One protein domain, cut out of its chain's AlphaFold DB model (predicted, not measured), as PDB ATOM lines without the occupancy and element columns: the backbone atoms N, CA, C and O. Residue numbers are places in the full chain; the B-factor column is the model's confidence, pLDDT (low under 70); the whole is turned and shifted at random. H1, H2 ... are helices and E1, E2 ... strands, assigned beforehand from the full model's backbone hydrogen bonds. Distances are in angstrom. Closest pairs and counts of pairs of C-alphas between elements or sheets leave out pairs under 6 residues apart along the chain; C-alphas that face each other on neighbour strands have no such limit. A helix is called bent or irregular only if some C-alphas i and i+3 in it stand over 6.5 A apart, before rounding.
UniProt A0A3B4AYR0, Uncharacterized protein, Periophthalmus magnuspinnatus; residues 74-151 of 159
ATOM      1  N   GLN A  74      85.940 107.892 142.471       79.94
ATOM      2  CA  GLN A  74      87.300 108.174 142.912       79.94
ATOM      3  C   GLN A  74      87.929 106.922 143.542       79.94
ATOM      4  O   GLN A  74      87.323 106.246 144.369       79.94
ATOM      5  N   GLY A  75      89.165 106.600 143.151       81.88
ATOM      6  CA  GLY A  75      89.897 105.445 143.684       81.88
ATOM      7  C   GLY A  75      89.559 104.095 143.035       81.88
ATOM      8  O   GLY A  75      90.204 103.100 143.381       81.88
ATOM      9  N   ASN A  76      88.632 104.069 142.073       85.50
ATOM     10  CA  ASN A  76      88.276 102.902 141.269       85.50
ATOM     11  C   ASN A  76      88.967 102.951 139.900       85.50
ATOM     12  O   ASN A  76      88.765 103.881 139.121       85.50
ATOM     13  N   TRP A  77      89.761 101.926 139.597       88.12
ATOM     14  CA  TRP A  77      90.592 101.848 138.398       88.12
ATOM     15  C   TRP A  77      90.113 100.741 137.479       88.12
ATOM     16  O   TRP A  77      89.856  99.622 137.920       88.12
ATOM     17  N   VAL A  78      90.017 101.039 136.189       90.44
ATOM     18  CA  VAL A  78      89.582 100.056 135.198       90.44
ATOM     19  C   VAL A  78      90.766  99.168 134.846       90.44
ATOM     20  O   VAL A  78      91.763  99.648 134.309       90.44
ATOM     21  N   THR A  79      90.656  97.883 135.168       93.06
ATOM     22  CA  THR A  79      91.732  96.903 135.013       93.06
ATOM     23  C   THR A  79      91.281  95.734 134.151       93.06
ATOM     24  O   THR A  79      90.169  95.232 134.309       93.06
ATOM     25  N   TYR A  80      92.150  95.283 133.251       94.25
ATOM     26  CA  TYR A  80      91.961  94.044 132.498       94.25
ATOM     27  C   TYR A  80      93.309  93.395 132.167       94.25
ATOM     28  O   TYR A  80      94.353  94.051 132.160       94.25
ATOM     29  N   VAL A  81      93.281  92.090 131.910       95.56
ATOM     30  CA  VAL A  81      94.450  91.256 131.615       95.56
ATOM     31  C   VAL A  81      94.378  90.793 130.167       95.56
ATOM     32  O   VAL A  81      93.304  90.431 129.681       95.56
ATOM     33  N   TYR A  82      95.512  90.813 129.473       95.75
ATOM     34  CA  TYR A  82      95.583  90.535 128.047       95.75
ATOM     35  C   TYR A  82      96.953  89.994 127.616       95.75
ATOM     36  O   TYR A  82      97.950  90.155 128.318       95.75
ATOM     37  N   LEU A  83      97.000  89.374 126.440       95.81
ATOM     38  CA  LEU A  83      98.241  89.090 125.718       95.81
ATOM     39  C   LEU A  83      98.453  90.188 124.669       95.81
ATOM     40  O   LEU A  83      97.562  90.363 123.832       95.81
ATOM     41  N   PRO A  84      99.563  90.944 124.704       94.88
ATOM     42  CA  PRO A  84      99.868  91.912 123.661       94.88
ATOM     43  C   PRO A  84     100.173  91.183 122.348       94.88
ATOM     44  O   PRO A  84     100.817  90.133 122.346       94.88
ATOM     45  N   TYR A  85      99.709  91.747 121.238       94.44
ATOM     46  CA  TYR A  85     100.041  91.289 119.896       94.44
ATOM     47  C   TYR A  85     100.662  92.446 119.116       94.44
ATOM     48  O   TYR A  85     100.057  93.509 118.975       94.44
ATOM     49  N   ASN A  86     101.877  92.233 118.622       93.75
ATOM     50  CA  ASN A  86     102.545  93.150 117.714       93.75
ATOM     51  C   ASN A  86     102.282  92.652 116.290       93.75
ATOM     52  O   ASN A  86     102.798  91.589 115.942       93.75
ATOM     53  N   PRO A  87     101.449  93.354 115.503       92.50
ATOM     54  CA  PRO A  87     101.120  92.914 114.158       92.50
ATOM     55  C   PRO A  87     102.344  92.995 113.242       92.50
ATOM     56  O   PRO A  87     103.162  93.908 113.362       92.50
ATOM     57  N   GLU A  88     102.437  92.032 112.333       94.88
ATOM     58  CA  GLU A  88     103.376  92.057 111.211       94.88
ATOM     59  C   GLU A  88     102.851  92.995 110.109       94.88
ATOM     60  O   GLU A  88     101.665  93.344 110.099       94.88
ATOM     61  N   GLU A  89     103.723  93.406 109.187       94.44
ATOM     62  CA  GLU A  89     103.374  94.338 108.102       94.44
ATOM     63  C   GLU A  89     102.256  93.761 107.218       94.44
ATOM     64  O   GLU A  89     101.271  94.432 106.915       94.44
ATOM     65  N   GLU A  90     102.319  92.461 106.933       95.88
ATOM     66  CA  GLU A  90     101.316  91.745 106.147       95.88
ATOM     67  C   GLU A  90      99.940  91.739 106.829       95.88
ATOM     68  O   GLU A  90      98.901  91.775 106.165       95.88
ATOM     69  N   PHE A  91      99.910  91.700 108.167       94.50
ATOM     70  CA  PHE A  91      98.662  91.788 108.924       94.50
ATOM     71  C   PHE A  91      98.067  93.196 108.841       94.50
ATOM     72  O   PHE A  91      96.850  93.336 108.705       94.50
ATOM     73  N   THR A  92      98.904  94.235 108.924       93.38
ATOM     74  CA  THR A  92      98.441  95.623 108.805       93.38
ATOM     75  C   THR A  92      97.930  95.939 107.404       93.38
ATOM     76  O   THR A  92      96.856  96.527 107.292       93.38
ATOM     77  N   ASP A  93      98.601  95.456 106.358       94.94
ATOM     78  CA  ASP A  93      98.168  95.635 104.965       94.94
ATOM     79  C   ASP A  93      96.794  95.002 104.721       94.94
ATOM     80  O   ASP A  93      95.889  95.614 104.146       94.94
ATOM     81  N   LEU A  94      96.607  93.779 105.225       95.12
ATOM     82  CA  LEU A  94      95.328  93.083 105.157       95.12
ATOM     83  C   LEU A  94      94.231  93.853 105.907       95.12
ATOM     84  O   LEU A  94      93.098  93.960 105.431       95.12
ATOM     85  N   LEU A  95      94.546  94.392 107.087       94.88
ATOM     86  CA  LEU A  95      93.606  95.182 107.878       94.88
ATOM     87  C   LEU A  95      93.181  96.455 107.135       94.88
ATOM     88  O   LEU A  95      91.993  96.786 107.134       94.88
ATOM     89  N   ASP A  96      94.110  97.128 106.462       94.12
ATOM     90  CA  ASP A  96      93.828  98.316 105.656       94.12
ATOM     91  C   ASP A  96      92.945  98.001 104.440       94.12
ATOM     92  O   ASP A  96      92.030  98.774 104.121       94.12
ATOM     93  N   GLU A  97      93.135  96.842 103.802       95.69
ATOM     94  CA  GLU A  97      92.239  96.356 102.749       95.69
ATOM     95  C   GLU A  97      90.819  96.124 103.293       95.69
ATOM     96  O   GLU A  97      89.841  96.613 102.715       95.69
ATOM     97  N   PHE A  98      90.687  95.464 104.450       95.31
ATOM     98  CA  PHE A  98      89.390  95.252 105.102       95.31
ATOM     99  C   PHE A  98      88.694  96.565 105.470       95.31
ATOM    100  O   PHE A  98      87.493  96.717 105.229       95.31
ATOM    101  N   VAL A  99      89.427  97.524 106.040       95.19
ATOM    102  CA  VAL A  99      88.890  98.847 106.384       95.19
ATOM    103  C   VAL A  99      88.445  99.590 105.124       95.19
ATOM    104  O   VAL A  99      87.377 100.205 105.119       95.19
ATOM    105  N   SER A 100      89.219  99.513 104.041       94.75
ATOM    106  CA  SER A 100      88.878 100.134 102.756       94.75
ATOM    107  C   SER A 100      87.615  99.526 102.147       94.75
ATOM    108  O   SER A 100      86.711 100.258 101.740       94.75
ATOM    109  N   LEU A 101      87.499  98.196 102.163       96.31
ATOM    110  CA  LEU A 101      86.307  97.489 101.701       96.31
ATOM    111  C   LEU A 101      85.070  97.862 102.530       96.31
ATOM    112  O   LEU A 101      84.018  98.170 101.972       96.31
ATOM    113  N   ALA A 102      85.194  97.888 103.859       95.56
ATOM    114  CA  ALA A 102      84.106  98.289 104.747       95.56
ATOM    115  C   ALA A 102      83.623  99.719 104.443       95.56
ATOM    116  O   ALA A 102      82.415  99.955 104.344       95.56
ATOM    117  N   LYS A 103      84.556 100.646 104.186       94.75
ATOM    118  CA  LYS A 103      84.244 102.022 103.773       94.75
ATOM    119  C   LYS A 103      83.495 102.080 102.444       94.75
ATOM    120  O   LYS A 103      82.539 102.845 102.335       94.75
ATOM    121  N   CYS A 104      83.854 101.255 101.458       95.69
ATOM    122  CA  CYS A 104      83.106 101.156 100.197       95.69
ATOM    123  C   CYS A 104      81.647 100.714 100.401       95.69
ATOM    124  O   CYS A 104      80.772 101.105  99.630       95.69
ATOM    125  N   HIS A 105      81.371  99.951 101.461       95.75
ATOM    126  CA  HIS A 105      80.020  99.560 101.871       95.75
ATOM    127  C   HIS A 105      79.341 100.562 102.824       95.75
ATOM    128  O   HIS A 105      78.249 100.291 103.322       95.75
ATOM    129  N   GLY A 106      79.952 101.728 103.065       94.44
ATOM    130  CA  GLY A 106      79.413 102.779 103.931       94.44
ATOM    131  C   GLY A 106      79.622 102.540 105.429       94.44
ATOM    132  O   GLY A 106      78.993 103.216 106.239       94.44
ATOM    133  N   ILE A 107      80.485 101.593 105.812       94.19
ATOM    134  CA  ILE A 107      80.831 101.312 107.208       94.19
ATOM    135  C   ILE A 107      82.152 102.017 107.532       94.19
ATOM    136  O   ILE A 107      83.211 101.632 107.038       94.19
ATOM    137  N   ASP A 108      82.098 103.040 108.385       89.50
ATOM    138  CA  ASP A 108      83.296 103.741 108.854       89.50
ATOM    139  C   ASP A 108      83.936 102.984 110.027       89.50
ATOM    140  O   ASP A 108      83.536 103.125 111.185       89.50
ATOM    141  N   LEU A 109      84.909 102.126 109.713       89.69
ATOM    142  CA  LEU A 109      85.731 101.434 110.705       89.69
ATOM    143  C   LEU A 109      86.981 102.254 111.025       89.69
ATOM    144  O   LEU A 109      87.666 102.751 110.128       89.69
ATOM    145  N   ARG A 110      87.317 102.332 112.315       86.88
ATOM    146  CA  ARG A 110      88.577 102.911 112.790       86.88
ATOM    147  C   ARG A 110      89.545 101.789 113.168       86.88
ATOM    148  O   ARG A 110      89.183 100.982 114.026       86.88
ATOM    149  N   PRO A 111      90.739 101.718 112.554       87.00
ATOM    150  CA  PRO A 111      91.744 100.737 112.939       87.00
ATOM    151  C   PRO A 111      92.197 100.980 114.385       87.00
ATOM    152  O   PRO A 111      92.251 102.121 114.848       87.00
ATOM    153  N   GLN A 112      92.489  99.900 115.110       87.69
ATOM    154  CA  GLN A 112      92.977  99.967 116.487       87.69
ATOM    155  C   GLN A 112      94.503 100.131 116.494       87.69
ATOM    156  O   GLN A 112      95.191  99.447 115.747       87.69
ATOM    157  N   GLU A 113      95.030 100.992 117.368       84.81
ATOM    158  CA  GLU A 113      96.480 101.235 117.480       84.81
ATOM    159  C   GLU A 113      97.231 100.106 118.209       84.81
ATOM    160  O   GLU A 113      98.391  99.834 117.910       84.81
ATOM    161  N   GLU A 114      96.583  99.437 119.170       89.56
ATOM    162  CA  GLU A 114      97.181  98.362 119.969       89.56
ATOM    163  C   GLU A 114      96.317  97.100 119.936       89.56
ATOM    164  O   GLU A 114      95.150  97.100 120.349       89.56
ATOM    165  N   PHE A 115      96.923  95.998 119.503       93.12
ATOM    166  CA  PHE A 115      96.260  94.710 119.374       93.12
ATOM    167  C   PHE A 115      96.542  93.828 120.580       93.12
ATOM    168  O   PHE A 115      97.648  93.788 121.123       93.12
ATOM    169  N   HIS A 116      95.512  93.116 121.018       94.94
ATOM    170  CA  HIS A 116      95.627  92.215 122.147       94.94
ATOM    171  C   HIS A 116      94.552  91.135 122.146       94.94
ATOM    172  O   HIS A 116      93.456  91.326 121.624       94.94
ATOM    173  N   LEU A 117      94.857  90.022 122.814       95.25
ATOM    174  CA  LEU A 117      93.886  88.994 123.171       95.25
ATOM    175  C   LEU A 117      93.488  89.160 124.642       95.25
ATOM    176  O   LEU A 117      94.320  88.997 125.536       95.25
ATOM    177  N   SER A 118      92.223  89.473 124.909       95.88
ATOM    178  CA  SER A 118      91.716  89.609 126.278       95.88
ATOM    179  C   SER A 118      91.685  88.265 127.005       95.88
ATOM    180  O   SER A 118      91.123  87.293 126.505       95.88
ATOM    181  N   LEU A 119      92.243  88.229 128.215       95.00
ATOM    182  CA  LEU A 119      92.220  87.063 129.109       95.00
ATOM    183  C   LEU A 119      91.243  87.236 130.276       95.00
ATOM    184  O   LEU A 119      90.889  86.267 130.945       95.00
ATOM    185  N   SER A 120      90.814  88.469 130.542       94.38
ATOM    186  CA  SER A 120      89.829  88.779 131.573       94.38
ATOM    187  C   SER A 120      88.770  89.740 131.054       94.38
ATOM    188  O   SER A 120      88.969  90.462 130.078       94.38
ATOM    189  N   GLN A 121      87.655  89.801 131.776       92.38
ATOM    190  CA  GLN A 121      86.742  90.932 131.665       92.38
ATOM    191  C   GLN A 121      87.396  92.202 132.221       92.38
ATOM    192  O   GLN A 121      88.382  92.152 132.967       92.38
ATOM    193  N   THR A 122      86.803  93.336 131.873       91.00
ATOM    194  CA  THR A 122      87.138  94.639 132.436       91.00
ATOM    195  C   THR A 122      86.530  94.761 133.829       91.00
ATOM    196  O   THR A 122      85.310  94.793 133.972       91.00
ATOM    197  N   VAL A 123      87.374  94.841 134.854       91.50
ATOM    198  CA  VAL A 123      86.962  94.904 136.261       91.50
ATOM    199  C   VAL A 123      87.425  96.196 136.921       91.50
ATOM    200  O   VAL A 123      88.363  96.853 136.468       91.50
ATOM    201  N   VAL A 124      86.767  96.561 138.018       90.75
ATOM    202  CA  VAL A 124      87.179  97.690 138.851       90.75
ATOM    203  C   VAL A 124      88.144  97.202 139.927       90.75
ATOM    204  O   VAL A 124      87.816  96.315 140.712       90.75
ATOM    205  N   LEU A 125      89.322  97.815 139.985       91.69
ATOM    206  CA  LEU A 125      90.344  97.565 140.991       91.69
ATOM    207  C   LEU A 125      90.552  98.822 141.835       91.69
ATOM    208  O   LEU A 125      90.727  99.920 141.311       91.69
ATOM    209  N   ARG A 126      90.535  98.682 143.159       90.94
ATOM    210  CA  ARG A 126      90.821  99.809 144.055       90.94
ATOM    211  C   ARG A 126      92.315 100.114 144.060       90.94
ATOM    212  O   ARG A 126      93.123  99.190 144.025       90.94
ATOM    213  N   TYR A 127      92.669 101.389 144.217       89.12
ATOM    214  CA  TYR A 127      94.065 101.853 144.210       89.12
ATOM    215  C   TYR A 127      95.018 100.990 145.062       89.12
ATOM    216  O   TYR A 127      96.032 100.505 144.568       89.12
ATOM    217  N   HIS A 128      94.650 100.725 146.318       92.25
ATOM    218  CA  HIS A 128      95.469  99.954 147.263       92.25
ATOM    219  C   HIS A 128      95.737  98.501 146.827       92.25
ATOM    220  O   HIS A 128      96.672  97.875 147.316       92.25
ATOM    221  N   TRP A 129      94.934  97.965 145.906       93.31
ATOM    222  CA  TRP A 129      95.060  96.599 145.398       93.31
ATOM    223  C   TRP A 129      95.859  96.504 144.101       93.31
ATOM    224  O   TRP A 129      96.245  95.400 143.732       93.31
ATOM    225  N   ILE A 130      96.161  97.627 143.442       92.00
ATOM    226  CA  ILE A 130      96.894  97.647 142.170       92.00
ATOM    227  C   ILE A 130      98.244  96.937 142.299       92.00
ATOM    228  O   ILE A 130      98.524  96.002 141.556       92.00
ATOM    229  N   GLN A 131      99.074  97.352 143.259       94.19
ATOM    230  CA  GLN A 131     100.416  96.786 143.412       94.19
ATOM    231  C   GLN A 131     100.393  95.298 143.806       94.19
ATOM    232  O   GLN A 131     101.025  94.511 143.095       94.19
ATOM    233  N   PRO A 132      99.647  94.869 144.850       95.94
ATOM    234  CA  PRO A 132      99.532  93.451 145.181       95.94
ATOM    235  C   PRO A 132      99.002  92.611 144.019       95.94
ATOM    236  O   PRO A 132      99.499  91.511 143.784       95.94
ATOM    237  N   PHE A 133      98.015  93.112 143.276       95.00
ATOM    238  CA  PHE A 133      97.445  92.405 142.133       95.00
ATOM    239  C   PHE A 133      98.484  92.194 141.029       95.00
ATOM    240  O   PHE A 133      98.723  91.056 140.633       95.00
ATOM    241  N   THR A 134      99.156  93.259 140.583       93.00
ATOM    242  CA  THR A 134     100.143  93.184 139.496       93.00
ATOM    243  C   THR A 134     101.330  92.293 139.855       93.00
ATOM    244  O   THR A 134     101.817  91.545 139.010       93.00
ATOM    245  N   GLN A 135     101.792  92.330 141.108       94.06
ATOM    246  CA  GLN A 135     102.874  91.457 141.574       94.06
ATOM    247  C   GLN A 135     102.454  89.984 141.584       94.06
ATOM    248  O   GLN A 135     103.183  89.136 141.076       94.06
ATOM    249  N   ASN A 136     101.265  89.679 142.113       95.56
ATOM    250  CA  ASN A 136     100.741  88.313 142.120       95.56
ATOM    251  C   ASN A 136     100.476  87.784 140.710       95.56
ATOM    252  O   ASN A 136     100.697  86.601 140.461       95.56
ATOM    253  N   LEU A 137     100.010  88.645 139.804       94.12
ATOM    254  CA  LEU A 137      99.801  88.296 138.407       94.12
ATOM    255  C   LEU A 137     101.131  87.888 137.770       94.12
ATOM    256  O   LEU A 137     101.265  86.743 137.360       94.12
ATOM    257  N   LYS A 138     102.152  88.753 137.839       92.56
ATOM    258  CA  LYS A 138     103.501  88.456 137.325       92.56
ATOM    259  C   LYS A 138     104.134  87.209 137.943       92.56
ATOM    260  O   LYS A 138     104.837  86.486 137.257       92.56
ATOM    261  N   ALA A 139     103.894  86.940 139.226       94.56
ATOM    262  CA  ALA A 139     104.434  85.750 139.886       94.56
ATOM    263  C   ALA A 139     103.761  84.440 139.434       94.56
ATOM    264  O   ALA A 139     104.346  83.369 139.582       94.56
ATOM    265  N   LYS A 140     102.520  84.508 138.938       94.25
ATOM    266  CA  LYS A 140     101.707  83.337 138.573       94.25
ATOM    267  C   LYS A 140     101.576  83.128 137.067       94.25
ATOM    268  O   LYS A 140     101.128  82.061 136.654       94.25
ATOM    269  N   THR A 141     101.926  84.123 136.260       91.38
ATOM    270  CA  THR A 141     101.844  84.072 134.798       91.38
ATOM    271  C   THR A 141     103.224  84.205 134.164       91.38
ATOM    272  O   THR A 141     104.168  84.659 134.798       91.38
ATOM    273  N   SER A 142     103.342  83.817 132.896       85.38
ATOM    274  CA  SER A 142     104.532  84.087 132.088       85.38
ATOM    275  C   SER A 142     104.661  85.575 131.748       85.38
ATOM    276  O   SER A 142     103.668  86.308 131.754       85.38
ATOM    277  N   ASP A 143     105.866  85.994 131.349       85.31
ATOM    278  CA  ASP A 143     106.177  87.373 130.931       85.31
ATOM    279  C   ASP A 143     105.379  87.849 129.703       85.31
ATOM    280  O   ASP A 143     105.334  89.039 129.404       85.31
ATOM    281  N   SER A 144     104.721  86.928 128.993       86.38
ATOM    282  CA  SER A 144     103.836  87.230 127.867       86.38
ATOM    283  C   SER A 144     102.478  87.811 128.278       86.38
ATOM    284  O   SER A 144     101.775  88.347 127.426       86.38
ATOM    285  N   VAL A 145     102.078  87.707 129.551       91.56
ATOM    286  CA  VAL A 145     100.797  88.238 130.035       91.56
ATOM    287  C   VAL A 145     100.976  89.661 130.555       91.56
ATOM    288  O   VAL A 145     101.741  89.909 131.484       91.56
ATOM    289  N   SER A 146     100.210  90.593 129.990       91.44
ATOM    290  CA  SER A 146     100.173  91.994 130.404       91.44
ATOM    291  C   SER A 146      98.870  92.327 131.135       91.44
ATOM    292  O   SER A 146      97.825  91.706 130.932       91.44
ATOM    293  N   CYS A 147      98.916  93.343 131.994       91.56
ATOM    294  CA  CYS A 147      97.733  93.921 132.621       91.56
ATOM    295  C   CYS A 147      97.689  95.425 132.358       91.56
ATOM    296  O   CYS A 147      98.664  96.136 132.621       91.56
ATOM    297  N   ARG A 148      96.547  95.928 131.880       90.62
ATOM    298  CA  ARG A 148      96.332  97.368 131.723       90.62
ATOM    299  C   ARG A 148      95.541  97.889 132.899       90.62
ATOM    300  O   ARG A 148      94.528  97.303 133.274       90.62
ATOM    301  N   ILE A 149      95.994  99.015 133.434       88.31
ATOM    302  CA  ILE A 149      95.330  99.728 134.518       88.31
ATOM    303  C   ILE A 149      95.111 101.153 134.031       88.31
ATOM    304  O   ILE A 149      96.037 101.961 133.994       88.31
ATOM    305  N   ASN A 150      93.888 101.445 133.602       80.56
ATOM    306  CA  ASN A 150      93.531 102.761 133.099       80.56
ATOM    307  C   ASN A 150      93.179 103.668 134.279       80.56
ATOM    308  O   ASN A 150      92.270 103.360 135.062       80.56
ATOM    309  N   GLN A 151      93.874 104.804 134.375       66.56
ATOM    310  CA  GLN A 151      93.390 105.921 135.179       66.56
ATOM    311  C   GLN A 151      92.048 106.370 134.608       66.56
ATOM    312  O   GLN A 151      91.940 106.569 133.395       66.56
TER     313      GLN A 151
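This is residues 74 to 151 of the 159 residues of an uncharacterized protein of Periophthalmus magnuspinnatus (UniProt A0A3B4AYR0). A small, strongly twisted sheet is built round one long bent strand, E1, with helix H2 packed on the sheet at one end of the model and helix H1 set well off the sheet at the other end. H1 is joined to the sheet through residues 86 to 88 and 105 to 114, and E2 and E3 lie along different parts of one side of E1, with E4 along its other side. The printed part has 78 residues with two named helices and four named strands; along the chain E1 comes first, then H1, then E2 and E3, then H2, and E4 last; in the branched sheet E1 is the antiparallel neighbour of E2, of E3 and of E4, and the class is mixed, helices and strands. The whole is loose, with a radius of gyration of the C-alphas of 16.8 A, and its outline is flat, spanning 48 by 30 by 16 A.

E1 is residues 76 to 85, 27.0 A long from C-alpha 76 at (88.276, 102.902, 141.269), and bends by 54 degrees at residue 82. H1 is residues 89 to 104, 22.8 A long, ending at C-alpha 104 at (83.106, 101.156, 100.197). E2 is residues 115 to 118, and E3 is residues 123 to 126. H2 is residues 127 to 140, 20.8 A long, and is irregular: C-alphas 128 and 131 are 7.0 A apart. E4 is residues 146 to 150, ending at C-alpha 150 at (93.531, 102.761, 133.099).

E1 has three antiparallel neighbours in staggered pairing. E3 is beside residues 76 to 79 of E1, with N 77 and O 125 2.8 A apart, within hydrogen-bond range. E2 is beside residues 82 to 85, on the same side of E1 as E3, with N 83 and O 117 2.9 A apart. E4 is on the other side, beside residues 78 to 83, with N 82 and O 146 2.9 A apart. H2 is on the sheet at a height over the sheet of 9.1 A; it lies over E1 and runs along the strands, at 22 degrees to E1 on the local plane. The closest C-alphas of H2 and E4 are those of Thr 134 and Cys 147, 7.3 A apart. H1 is not on the sheet, and H1 and H2 are apart. In H1 every O i to N i+4 pair is within hydrogen-bond range; in H2, 8 of 10 are.

The two C-alphas farthest apart, those of Cys 104 and His 128, are 48.7 A from each other. The printed part has no cut and no long link; the link from H1 to E2, 10 residues, is short, and the others are tight. The mean pLDDT of the printed part is 91.9, and residue 151 is the one printed residue under 70.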